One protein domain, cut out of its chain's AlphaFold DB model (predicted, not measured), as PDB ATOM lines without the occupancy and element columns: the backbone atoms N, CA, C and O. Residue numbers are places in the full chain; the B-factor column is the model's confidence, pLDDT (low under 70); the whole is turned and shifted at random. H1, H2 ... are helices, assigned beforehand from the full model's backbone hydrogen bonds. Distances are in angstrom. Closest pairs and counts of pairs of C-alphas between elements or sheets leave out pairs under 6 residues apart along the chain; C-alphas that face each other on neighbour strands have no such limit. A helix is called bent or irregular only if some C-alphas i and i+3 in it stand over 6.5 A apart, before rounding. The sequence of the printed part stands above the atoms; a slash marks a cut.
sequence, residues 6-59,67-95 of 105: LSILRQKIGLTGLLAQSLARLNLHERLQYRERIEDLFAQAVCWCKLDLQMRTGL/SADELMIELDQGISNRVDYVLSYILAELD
ATOM      1  N   LEU A   6      51.085  98.082 -14.141       87.25
ATOM      2  CA  LEU A   6      51.782  96.809 -13.970       87.25
ATOM      3  C   LEU A   6      51.010  95.678 -14.644       87.25
ATOM      4  O   LEU A   6      51.605  94.882 -15.367       87.25
ATOM      5  N   SER A   7      49.685  95.645 -14.500       88.44
ATOM      6  CA  SER A   7      48.862  94.657 -15.197       88.44
ATOM      7  C   SER A   7      48.953  94.780 -16.720       88.44
ATOM      8  O   SER A   7      49.103  93.756 -17.391       88.44
ATOM      9  N   ILE A   8      48.925  95.999 -17.272       89.38
ATOM     10  CA  ILE A   8      49.098  96.216 -18.721       89.38
ATOM     11  C   ILE A   8      50.478  95.752 -19.177       89.38
ATOM     12  O   ILE A   8      50.600  95.038 -20.171       89.38
ATOM     13  N   LEU A   9      51.522  96.134 -18.448       89.38
ATOM     14  CA  LEU A   9      52.889  95.805 -18.811       89.38
ATOM     15  C   LEU A   9      53.146  94.298 -18.731       89.38
ATOM     16  O   LEU A   9      53.739  93.731 -19.644       89.38
ATOM     17  N   ARG A  10      52.626  93.633 -17.694       90.56
ATOM     18  CA  ARG A  10      52.671  92.176 -17.528       90.56
ATOM     19  C   ARG A  10      52.024  91.453 -18.708       90.56
ATOM     20  O   ARG A  10      52.582  90.474 -19.202       90.56
ATOM     21  N   GLN A  11      50.866  91.939 -19.165       90.31
ATOM     22  CA  GLN A  11      50.200  91.412 -20.359       90.31
ATOM     23  C   GLN A  11      51.032  91.664 -21.618       90.31
ATOM     24  O   GLN A  11      51.241  90.742 -22.401       90.31
ATOM     25  N   LYS A  12      51.554  92.885 -21.781       89.94
ATOM     26  CA  LYS A  12      52.356  93.295 -22.940       89.94
ATOM     27  C   LYS A  12      53.609  92.437 -23.122       89.94
ATOM     28  O   LYS A  12      53.930  92.085 -24.251       89.94
ATOM     29  N   ILE A  13      54.291  92.082 -22.034       89.44
ATOM     30  CA  ILE A  13      55.487  91.226 -22.086       89.44
ATOM     31  C   ILE A  13      55.165  89.724 -22.041       89.44
ATOM     32  O   ILE A  13      56.076  88.903 -22.086       89.44
ATOM     33  N   GLY A  14      53.889  89.344 -21.909       90.56
ATOM     34  CA  GLY A  14      53.470  87.941 -21.870       90.56
ATOM     35  C   GLY A  14      53.996  87.150 -20.666       90.56
ATOM     36  O   GLY A  14      54.138  85.930 -20.759       90.56
ATOM     37  N   LEU A  15      54.269  87.813 -19.534       88.25
ATOM     38  CA  LEU A  15      54.999  87.231 -18.396       88.25
ATOM     39  C   LEU A  15      54.389  85.918 -17.892       88.25
ATOM     40  O   LEU A  15      55.105  84.958 -17.619       88.25
ATOM     41  N   THR A  16      53.059  85.855 -17.801       88.62
ATOM     42  CA  THR A  16      52.341  84.658 -17.342       88.62
ATOM     43  C   THR A  16      52.653  83.441 -18.211       88.62
ATOM     44  O   THR A  16      52.820  82.344 -17.687       88.62
ATOM     45  N   GLY A  17      52.756  83.624 -19.532       88.44
ATOM     46  CA  GLY A  17      53.101  82.548 -20.462       88.44
ATOM     47  C   GLY A  17      54.557  82.105 -20.324       88.44
ATOM     48  O   GLY A  17      54.837  80.909 -20.364       88.44
ATOM     49  N   LEU A  18      55.466  83.055 -20.091       89.00
ATOM     50  CA  LEU A  18      56.889  82.777 -19.875       89.00
ATOM     51  C   LEU A  18      57.125  81.983 -18.581       89.00
ATOM     52  O   LEU A  18      57.868  81.005 -18.582       89.00
ATOM     53  N   LEU A  19      56.439  82.347 -17.493       88.56
ATOM     54  CA  LEU A  19      56.554  81.660 -16.202       88.56
ATOM     55  C   LEU A  19      55.820  80.313 -16.163       88.56
ATOM     56  O   LEU A  19      56.160  79.460 -15.343       88.56
ATOM     57  N   ALA A  20      54.831  80.092 -17.036       87.06
ATOM     58  CA  ALA A  20      53.999  78.889 -17.011       87.06
ATOM     59  C   ALA A  20      54.819  77.593 -17.089       87.06
ATOM     60  O   ALA A  20      54.502  76.633 -16.390       87.06
ATOM     61  N   GLN A  21      55.890  77.567 -17.890       82.94
ATOM     62  CA  GLN A  21      56.738  76.380 -18.044       82.94
ATOM     63  C   GLN A  21      57.530  76.058 -16.770       82.94
ATOM     64  O   GLN A  21      57.600  74.896 -16.368       82.94
ATOM     65  N   SER A  22      58.082  77.076 -16.107       83.56
ATOM     66  CA  SER A  22      58.830  76.908 -14.855       83.56
ATOM     67  C   SER A  22      57.902  76.525 -13.701       83.56
ATOM     68  O   SER A  22      58.195  75.608 -12.938       83.56
ATOM     69  N   LEU A  23      56.723  77.149 -13.625       84.94
ATOM     70  CA  LEU A  23      55.729  76.863 -12.590       84.94
ATOM     71  C   LEU A  23      55.032  75.509 -12.780       84.94
ATOM     72  O   LEU A  23      54.588  74.909 -11.800       84.94
ATOM     73  N   ALA A  24      54.948  74.989 -14.009       84.81
ATOM     74  CA  ALA A  24      54.336  73.689 -14.295       84.81
ATOM     75  C   ALA A  24      55.035  72.514 -13.587       84.81
ATOM     76  O   ALA A  24      54.413  71.474 -13.379       84.81
ATOM     77  N   ARG A  25      56.299  72.681 -13.181       81.94
ATOM     78  CA  ARG A  25      57.074  71.661 -12.456       81.94
ATOM     79  C   ARG A  25      56.755  71.603 -10.959       81.94
ATOM     80  O   ARG A  25      57.070  70.610 -10.317       81.94
ATOM     81  N   LEU A  26      56.113  72.640 -10.425       84.00
ATOM     82  CA  LEU A  26      55.796  72.779  -9.004       84.00
ATOM     83  C   LEU A  26      54.442  72.170  -8.656       84.00
ATOM     84  O   LEU A  26      53.550  72.085  -9.511       84.00
ATOM     85  N   ASN A  27      54.262  71.809  -7.387       84.44
ATOM     86  CA  ASN A  27      52.971  71.356  -6.880       84.44
ATOM     87  C   ASN A  27      51.995  72.536  -6.673       84.44
ATOM     88  O   ASN A  27      52.366  73.709  -6.713       84.44
ATOM     89  N   LEU A  28      50.704  72.242  -6.481       80.56
ATOM     90  CA  LEU A  28      49.662  73.276  -6.389       80.56
ATOM     91  C   LEU A  28      49.869  74.237  -5.205       80.56
ATOM     92  O   LEU A  28      49.558  75.421  -5.323       80.56
ATOM     93  N   HIS A  29      50.399  73.739  -4.089       81.56
ATOM     94  CA  HIS A  29      50.638  74.530  -2.884       81.56
ATOM     95  C   HIS A  29      51.792  75.525  -3.088       81.56
ATOM     96  O   HIS A  29      51.638  76.712  -2.814       81.56
ATOM     97  N   GLU A  30      52.901  75.072  -3.673       81.94
ATOM     98  CA  GLU A  30      54.046  75.913  -4.053       81.94
ATOM     99  C   GLU A  30      53.648  76.989  -5.071       81.94
ATOM    100  O   GLU A  30      54.003  78.157  -4.926       81.94
ATOM    101  N   ARG A  31      52.831  76.633  -6.073       82.06
ATOM    102  CA  ARG A  31      52.334  77.601  -7.071       82.06
ATOM    103  C   ARG A  31      51.507  78.724  -6.453       82.06
ATOM    104  O   ARG A  31      51.546  79.844  -6.959       82.06
ATOM    105  N   LEU A  32      50.725  78.431  -5.414       81.69
ATOM    106  CA  LEU A  32      49.938  79.445  -4.712       81.69
ATOM    107  C   LEU A  32      50.844  80.387  -3.919       81.69
ATOM    108  O   LEU A  32      50.678  81.597  -4.024       81.69
ATOM    109  N   GLN A  33      51.840  79.845  -3.215       84.06
ATOM    110  CA  GLN A  33      52.813  80.646  -2.464       84.06
ATOM    111  C   GLN A  33      53.651  81.551  -3.375       84.06
ATOM    112  O   GLN A  33      53.924  82.701  -3.037       84.06
ATOM    113  N   TYR A  34      54.025  81.071  -4.560       86.94
ATOM    114  CA  TYR A  34      54.802  81.871  -5.505       86.94
ATOM    115  C   TYR A  34      53.980  82.910  -6.250       86.94
ATOM    116  O   TYR A  34      54.548  83.892  -6.708       86.94
ATOM    117  N   ARG A  35      52.656  82.752  -6.354       84.94
ATOM    118  CA  ARG A  35      51.813  83.711  -7.076       84.94
ATOM    119  C   ARG A  35      51.913  85.121  -6.499       84.94
ATOM    120  O   ARG A  35      52.100  86.051  -7.269       84.94
ATOM    121  N   GLU A  36      51.796  85.274  -5.182       84.88
ATOM    122  CA  GLU A  36      51.901  86.594  -4.540       84.88
ATOM    123  C   GLU A  36      53.312  87.166  -4.705       84.88
ATOM    124  O   GLU A  36      53.486  88.304  -5.131       84.88
ATOM    125  N   ARG A  37      54.328  86.321  -4.504       90.75
ATOM    126  CA  ARG A  37      55.733  86.714  -4.630       90.75
ATOM    127  C   ARG A  37      56.113  87.120  -6.059       90.75
ATOM    128  O   ARG A  37      56.904  88.035  -6.233       90.75
ATOM    129  N   ILE A  38      55.536  86.493  -7.088       91.88
ATOM    130  CA  ILE A  38      55.747  86.863  -8.498       91.88
ATOM    131  C   ILE A  38      55.278  88.291  -8.773       91.88
ATOM    132  O   ILE A  38      55.953  89.008  -9.507       91.88
ATOM    133  N   GLU A  39      54.144  88.710  -8.208       89.81
ATOM    134  CA  GLU A  39      53.628  90.066  -8.419       89.81
ATOM    135  C   GLU A  39      54.570  91.113  -7.816       89.81
ATOM    136  O   GLU A  39      54.920  92.090  -8.484       89.81
ATOM    137  N   ASP A  40      55.053  90.862  -6.599       91.50
ATOM    138  CA  ASP A  40      56.012  91.736  -5.923       91.50
ATOM    139  C   ASP A  40      57.353  91.783  -6.666       91.50
ATOM    140  O   ASP A  40      57.886  92.863  -6.939       91.50
ATOM    141  N   LEU A  41      57.886  90.621  -7.056       93.38
ATOM    142  CA  LEU A  41      59.138  90.518  -7.804       93.38
ATOM    143  C   LEU A  41      59.036  91.187  -9.177       93.38
ATOM    144  O   LEU A  41      59.982  91.840  -9.620       93.38
ATOM    145  N   PHE A  42      57.887  91.078  -9.844       92.69
ATOM    146  CA  PHE A  42      57.644  91.773 -11.099       92.69
ATOM    147  C   PHE A  42      57.650  93.293 -10.908       92.69
ATOM    148  O   PHE A  42      58.330  93.997 -11.657       92.69
ATOM    149  N   ALA A  43      56.959  93.806  -9.887       91.56
ATOM    150  CA  ALA A  43      56.969  95.231  -9.570       91.56
ATOM    151  C   ALA A  43      58.391  95.735  -9.264       91.56
ATOM    152  O   ALA A  43      58.802  96.780  -9.773       91.56
ATOM    153  N   GLN A  44      59.174  94.969  -8.499       91.94
ATOM    154  CA  GLN A  44      60.575  95.282  -8.209       91.94
ATOM    155  C   GLN A  44      61.435  95.313  -9.477       91.94
ATOM    156  O   GLN A  44      62.152  96.288  -9.701       91.94
ATOM    157  N   ALA A  45      61.344  94.291 -10.331       90.56
ATOM    158  CA  ALA A  45      62.101  94.224 -11.580       90.56
ATOM    159  C   ALA A  45      61.761  95.395 -12.514       90.56
ATOM    160  O   ALA A  45      62.653  96.002 -13.108       90.56
ATOM    161  N   VAL A  46      60.478  95.754 -12.606       90.06
ATOM    162  CA  VAL A  46      59.999  96.928 -13.345       90.06
ATOM    163  C   VAL A  46      60.616  98.211 -12.788       90.06
ATOM    164  O   VAL A  46      61.168  98.998 -13.558       90.06
ATOM    165  N   CYS A  47      60.577  98.415 -11.469       89.12
ATOM    166  CA  CYS A  47      61.192  99.574 -10.820       89.12
ATOM    167  C   CYS A  47      62.697  99.656 -11.105       89.12
ATOM    168  O   CYS A  47      63.182 100.712 -11.511       89.12
ATOM    169  N   TRP A  48      63.420  98.541 -10.979       88.06
ATOM    170  CA  TRP A  48      64.848  98.475 -11.285       88.06
ATOM    171  C   TRP A  48      65.151  98.817 -12.740       88.06
ATOM    172  O   TRP A  48      66.036  99.628 -13.001       88.06
ATOM    173  N   CYS A  49      64.393  98.266 -13.689       86.31
ATOM    174  CA  CYS A  49      64.542  98.591 -15.106       86.31
ATOM    175  C   CYS A  49      64.342 100.087 -15.372       86.31
ATOM    176  O   CYS A  49      65.134 100.681 -16.101       86.31
ATOM    177  N   LYS A  50      63.318 100.708 -14.773       85.50
ATOM    178  CA  LYS A  50      63.046 102.144 -14.949       85.50
ATOM    179  C   LYS A  50      64.159 103.015 -14.370       85.50
ATOM    180  O   LYS A  50      64.563 103.978 -15.014       85.50
ATOM    181  N   LEU A  51      64.676 102.659 -13.195       84.06
ATOM    182  CA  LEU A  51      65.799 103.361 -12.571       84.06
ATOM    183  C   LEU A  51      67.093 103.206 -13.384       84.06
ATOM    184  O   LEU A  51      67.777 104.193 -13.639       84.06
ATOM    185  N   ASP A  52      67.414 101.996 -13.846       82.38
ATOM    186  CA  ASP A  52      68.632 101.735 -14.623       82.38
ATOM    187  C   ASP A  52      68.614 102.411 -16.003       82.38
ATOM    188  O   ASP A  52      69.647 102.913 -16.447       82.38
ATOM    189  N   LEU A  53      67.453 102.495 -16.666       72.69
ATOM    190  CA  LEU A  53      67.312 103.245 -17.922       72.69
ATOM    191  C   LEU A  53      67.740 104.711 -17.768       72.69
ATOM    192  O   LEU A  53      68.421 105.230 -18.644       72.69
ATOM    193  N   GLN A  54      67.408 105.336 -16.635       67.50
ATOM    194  CA  GLN A  54      67.751 106.728 -16.327       67.50
ATOM    195  C   GLN A  54      69.209 106.908 -15.877       67.50
ATOM    196  O   GLN A  54      69.777 107.988 -16.014       67.50
ATOM    197  N   MET A  55      69.839 105.858 -15.340       68.88
ATOM    198  CA  MET A  55      71.247 105.902 -14.936       68.88
ATOM    199  C   MET A  55      72.203 105.704 -16.122       68.88
ATOM    200  O   MET A  55      73.242 106.360 -16.185       68.88
ATOM    201  N   ARG A  56      71.868 104.824 -17.078       62.53
ATOM    202  CA  ARG A  56      72.742 104.495 -18.225       62.53
ATOM    203  C   ARG A  56      72.826 105.580 -19.291       62.53
ATOM    204  O   ARG A  56      73.832 105.644 -19.991       62.53
ATOM    205  N   THR A  57      71.812 106.428 -19.413       61.69
ATOM    206  CA  THR A  57      71.832 107.598 -20.305       61.69
ATOM    207  C   THR A  57      72.795 108.692 -19.833       61.69
ATOM    208  O   THR A  57      72.995 109.673 -20.545       61.69
ATOM    209  N   GLY A  58      73.426 108.512 -18.664       56.53
ATOM    210  CA  GLY A  58      74.090 109.582 -17.937       56.53
ATOM    211  C   GLY A  58      73.029 110.517 -17.364       56.53
ATOM    212  O   GLY A  58      72.072 110.881 -18.041       56.53
ATOM    213  N   LEU A  59      73.189 110.952 -16.115       58.81
ATOM    214  CA  LEU A  59      72.334 111.985 -15.510       58.81
ATOM    215  C   LEU A  59      72.586 113.374 -16.137       58.81
ATOM    216  O   LEU A  59      72.633 114.390 -15.447       58.81
ATOM    217  N   SER A  67      55.308 115.313 -20.831       83.50
ATOM    218  CA  SER A  67      54.107 114.874 -20.125       83.50
ATOM    219  C   SER A  67      54.376 113.589 -19.333       83.50
ATOM    220  O   SER A  67      55.240 112.780 -19.679       83.50
ATOM    221  N   ALA A  68      53.611 113.379 -18.259       80.12
ATOM    222  CA  ALA A  68      53.693 112.140 -17.487       80.12
ATOM    223  C   ALA A  68      53.361 110.907 -18.348       80.12
ATOM    224  O   ALA A  68      53.959 109.852 -18.156       80.12
ATOM    225  N   ASP A  69      52.449 111.056 -19.312       83.50
ATOM    226  CA  ASP A  69      52.043 109.982 -20.216       83.50
ATOM    227  C   ASP A  69      53.167 109.599 -21.189       83.50
ATOM    228  O   ASP A  69      53.434 108.413 -21.379       83.50
ATOM    229  N   GLU A  70      53.882 110.577 -21.756       81.44
ATOM    230  CA  GLU A  70      55.042 110.323 -22.624       81.44
ATOM    231  C   GLU A  70      56.170 109.617 -21.866       81.44
ATOM    232  O   GLU A  70      56.676 108.597 -22.337       81.44
ATOM    233  N   LEU A  71      56.497 110.090 -20.657       80.06
ATOM    234  CA  LEU A  71      57.495 109.446 -19.799       80.06
ATOM    235  C   LEU A  71      57.099 108.001 -19.468       80.06
ATOM    236  O   LEU A  71      57.928 107.091 -19.464       80.06
ATOM    237  N   MET A  72      55.814 107.775 -19.187       81.81
ATOM    238  CA  MET A  72      55.287 106.451 -18.886       81.81
ATOM    239  C   MET A  72      55.445 105.497 -20.078       81.81
ATOM    240  O   MET A  72      55.900 104.367 -19.899       81.81
ATOM    241  N   ILE A  73      55.113 105.964 -21.285       84.44
ATOM    242  CA  ILE A  73      55.240 105.195 -22.529       84.44
ATOM    243  C   ILE A  73      56.700 104.823 -22.791       84.44
ATOM    244  O   ILE A  73      56.981 103.661 -23.088       84.44
ATOM    245  N   GLU A  74      57.621 105.777 -22.664       81.94
ATOM    246  CA  GLU A  74      59.052 105.552 -22.888       81.94
ATOM    247  C   GLU A  74      59.611 104.492 -21.928       81.94
ATOM    248  O   GLU A  74      60.230 103.508 -22.346       81.94
ATOM    249  N   LEU A  75      59.316 104.634 -20.635       81.06
ATOM    250  CA  LEU A  75      59.764 103.694 -19.609       81.06
ATOM    251  C   LEU A  75      59.179 102.287 -19.820       81.06
ATOM    252  O   LEU A  75      59.883 101.290 -19.646       81.06
ATOM    253  N   ASP A  76      57.916 102.182 -20.236       85.69
ATOM    254  CA  ASP A  76      57.265 100.893 -20.503       85.69
ATOM    255  C   ASP A  76      57.763 100.231 -21.801       85.69
ATOM    256  O   ASP A  76      57.784  98.998 -21.921       85.69
ATOM    257  N   GLN A  77      58.197 101.020 -22.787       84.75
ATOM    258  CA  GLN A  77      58.922 100.509 -23.955       84.75
ATOM    259  C   GLN A  77      60.296  99.971 -23.553       84.75
ATOM    260  O   GLN A  77      60.651  98.861 -23.949       84.75
ATOM    261  N   GLY A  78      61.027 100.689 -22.699       82.81
ATOM    262  CA  GLY A  78      62.333 100.249 -22.209       82.81
ATOM    263  C   GLY A  78      62.294  98.898 -21.485       82.81
ATOM    264  O   GLY A  78      63.219  98.098 -21.619       82.81
ATOM    265  N   ILE A  79      61.196  98.587 -20.791       85.06
ATOM    266  CA  ILE A  79      60.998  97.276 -20.149       85.06
ATOM    267  C   ILE A  79      60.717  96.171 -21.168       85.06
ATOM    268  O   ILE A  79      61.167  95.043 -20.984       85.06
ATOM    269  N   SER A  80      60.040  96.492 -22.273       84.94
ATOM    270  CA  SER A  80      59.783  95.525 -23.354       84.94
ATOM    271  C   SER A  80      61.090  95.025 -23.993       84.94
ATOM    272  O   SER A  80      61.138  93.909 -24.494       84.94
ATOM    273  N   ASN A  81      62.174  95.803 -23.901       85.50
ATOM    274  CA  ASN A  81      63.512  95.412 -24.359       85.50
ATOM    275  C   ASN A  81      64.318  94.622 -23.308       85.50
ATOM    276  O   ASN A  81      65.452  94.230 -23.566       85.50
ATOM    277  N   ARG A  82      63.768  94.426 -22.105       87.44
ATOM    278  CA  ARG A  82      64.442  93.814 -20.947       87.44
ATOM    279  C   ARG A  82      63.648  92.646 -20.363       87.44
ATOM    280  O   ARG A  82      63.816  92.307 -19.193       87.44
ATOM    281  N   VAL A  83      62.786  92.025 -21.166       89.75
ATOM    282  CA  VAL A  83      61.936  90.905 -20.732       89.75
ATOM    283  C   VAL A  83      62.772  89.750 -20.183       89.75
ATOM    284  O   VAL A  83      62.436  89.224 -19.126       89.75
ATOM    285  N   ASP A  84      63.902  89.425 -20.816       89.31
ATOM    286  CA  ASP A  84      64.805  88.367 -20.343       89.31
ATOM    287  C   ASP A  84      65.392  88.669 -18.963       89.31
ATOM    288  O   ASP A  84      65.504  87.773 -18.128       89.31
ATOM    289  N   TYR A  85      65.722  89.936 -18.689       89.69
ATOM    290  CA  TYR A  85      66.179  90.362 -17.367       89.69
ATOM    291  C   TYR A  85      65.070  90.199 -16.326       89.69
ATOM    292  O   TYR A  85      65.306  89.615 -15.273       89.69
ATOM    293  N   VAL A  86      63.854  90.668 -16.632       90.69
ATOM    294  CA  VAL A  86      62.697  90.548 -15.729       90.69
ATOM    295  C   VAL A  86      62.409  89.078 -15.419       90.69
ATOM    296  O   VAL A  86      62.230  88.720 -14.258       90.69
ATOM    297  N   LEU A  87      62.409  88.220 -16.440       91.69
ATOM    298  CA  LEU A  87      62.183  86.788 -16.281       91.69
ATOM    299  C   LEU A  87      63.293  86.129 -15.455       91.69
ATOM    300  O   LEU A  87      62.996  85.398 -14.513       91.69
ATOM    301  N   SER A  88      64.557  86.407 -15.775       90.38
ATOM    302  CA  SER A  88      65.710  85.825 -15.078       90.38
ATOM    303  C   SER A  88      65.755  86.243 -13.611       90.38
ATOM    304  O   SER A  88      66.009  85.404 -12.754       90.38
ATOM    305  N   TYR A  89      65.453  87.512 -13.315       92.06
ATOM    306  CA  TYR A  89      65.351  88.022 -11.949       92.06
ATOM    307  C   TYR A  89      64.274  87.275 -11.158       92.06
ATOM    308  O   TYR A  89      64.556  86.741 -10.091       92.06
ATOM    309  N   ILE A  90      63.059  87.167 -11.707       92.19
ATOM    310  CA  ILE A  90      61.953  86.473 -11.032       92.19
ATOM    311  C   ILE A  90      62.292  84.998 -10.800       92.19
ATOM    312  O   ILE A  90      62.033  84.477  -9.721       92.19
ATOM    313  N   LEU A  91      62.869  84.310 -11.790       91.38
ATOM    314  CA  LEU A  91      63.239  82.902 -11.638       91.38
ATOM    315  C   LEU A  91      64.351  82.707 -10.606       91.38
ATOM    316  O   LEU A  91      64.263  81.767  -9.823       91.38
ATOM    317  N   ALA A  92      65.358  83.580 -10.574       89.88
ATOM    318  CA  ALA A  92      66.421  83.526  -9.574       89.88
ATOM    319  C   ALA A  92      65.873  83.732  -8.154       89.88
ATOM    320  O   ALA A  92      66.154  82.934  -7.271       89.88
ATOM    321  N   GLU A  93      65.023  84.739  -7.952       91.81
ATOM    322  CA  GLU A  93      64.443  85.066  -6.641       91.81
ATOM    323  C   GLU A  93      63.423  84.035  -6.130       91.81
ATOM    324  O   GLU A  93      63.098  84.010  -4.940       91.81
ATOM    325  N   LEU A  94      62.887  83.195  -7.017       89.62
ATOM    326  CA  LEU A  94      62.024  82.064  -6.664       89.62
ATOM    327  C   LEU A  94      62.791  80.742  -6.527       89.62
ATOM    328  O   LEU A  94      62.153  79.708  -6.341       89.62
ATOM    329  N   ASP A  95      64.122  80.762  -6.660       87.88
ATOM    330  CA  ASP A  95      64.970  79.566  -6.711       87.88
ATOM    331  C   ASP A  95      64.542  78.581  -7.827       87.88
ATOM    332  O   ASP A  95      64.648  77.363  -7.708       87.88
TER     333      ASP A  95
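This is residues 6 to 59 and 67 to 95 of the 105 residues of an uncharacterized protein of Nitrospira sp. SG-bin1 (UniProt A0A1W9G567). One long helix, H3, is the spine of this domain and makes its longest axis, and four shorter helices are set along one side of it at crossed angles. H5 packs across the middle stretch of H3, H4 meets H3 farther toward its last residues and diverges from it at the other end, H1 sits near both H3 and H4, and H2 runs to the tight turn that leads back into the first residues of H3. The printed part has 83 residues with five named helices, in the order H1, H2, H3, H4, H5, and no named strand; the class is all helix. It is only just compact, close to loose, with a radius of gyration of the C-alphas of 13.9 A, and it spans 45 by 22 by 17 A, a rod in outline.

H1 is residues 6 to 12, 9.7 A from first to last C-alpha, and begins with C-alpha 6 at (51.782, 96.809, -13.970). H2 is residues 15 to 23, 11.9 A long; it is only just irregular, with C-alphas 18 and 21 6.7 A apart. H3 is residues 28 to 56 and 40.6 A long, from C-alpha 28 at (49.662, 73.276, -6.389) to C-alpha 56 at (72.742, 104.495, -18.225). It has a kink of 36 degrees near residue 36; it is neither bent nor irregular, but only just: C-alphas 33 and 36 are 6.4 A apart. H4 is residues 68 to 80, 18.6 A long. H5 is residues 83 to 93, 15.5 A long, and ends with C-alpha 93 at (64.443, 85.066, -6.641).

H3 touches H5 with residues 38 to 46 alone, at a steep tilt of 51 degrees, opposite ways; the closest C-alphas, of Ala 45 and Val 86, are 5.6 A apart. Residues 46 to 53 of H3 touch residues 75 to 79 of H4, at a steep tilt of 65 degrees, opposite ways, with the closest C-alphas, of Lys 50 and Leu 75, 5.9 A apart. H2 and H5 only just touch, with 3 pairs of C-alphas within 8 A, the closest those of Leu 15 and Leu 87 at 7.5 A. H1 touches no helix but is near H3, with the C-alphas of Leu 6 and Ala 43 7.0 A apart, and near H4, with those of Leu 9 and Asp 76 6.9 A apart. H1 and H5 are apart, as are H2 and H4, while H4 and H5 meet only through their link. In H1, H4 and H5 every O i to N i+4 pair is within hydrogen-bond range; in H2 it is 3 of 5 and in H3 22 of 25.

The two C-alphas farthest apart, of Asn 27 and Leu 59, are 45.8 A apart. Residues 60 to 66 are not printed, and C-alphas 59 and 67 are 19.0 A apart across this cut, which falls in the link from H3 to H4. The links printed whole, H1 to H2, H2 to H3 and H4 to H5, are tight. The mean pLDDT of the printed part is 85.0, and residues 54 to 59 are under 70.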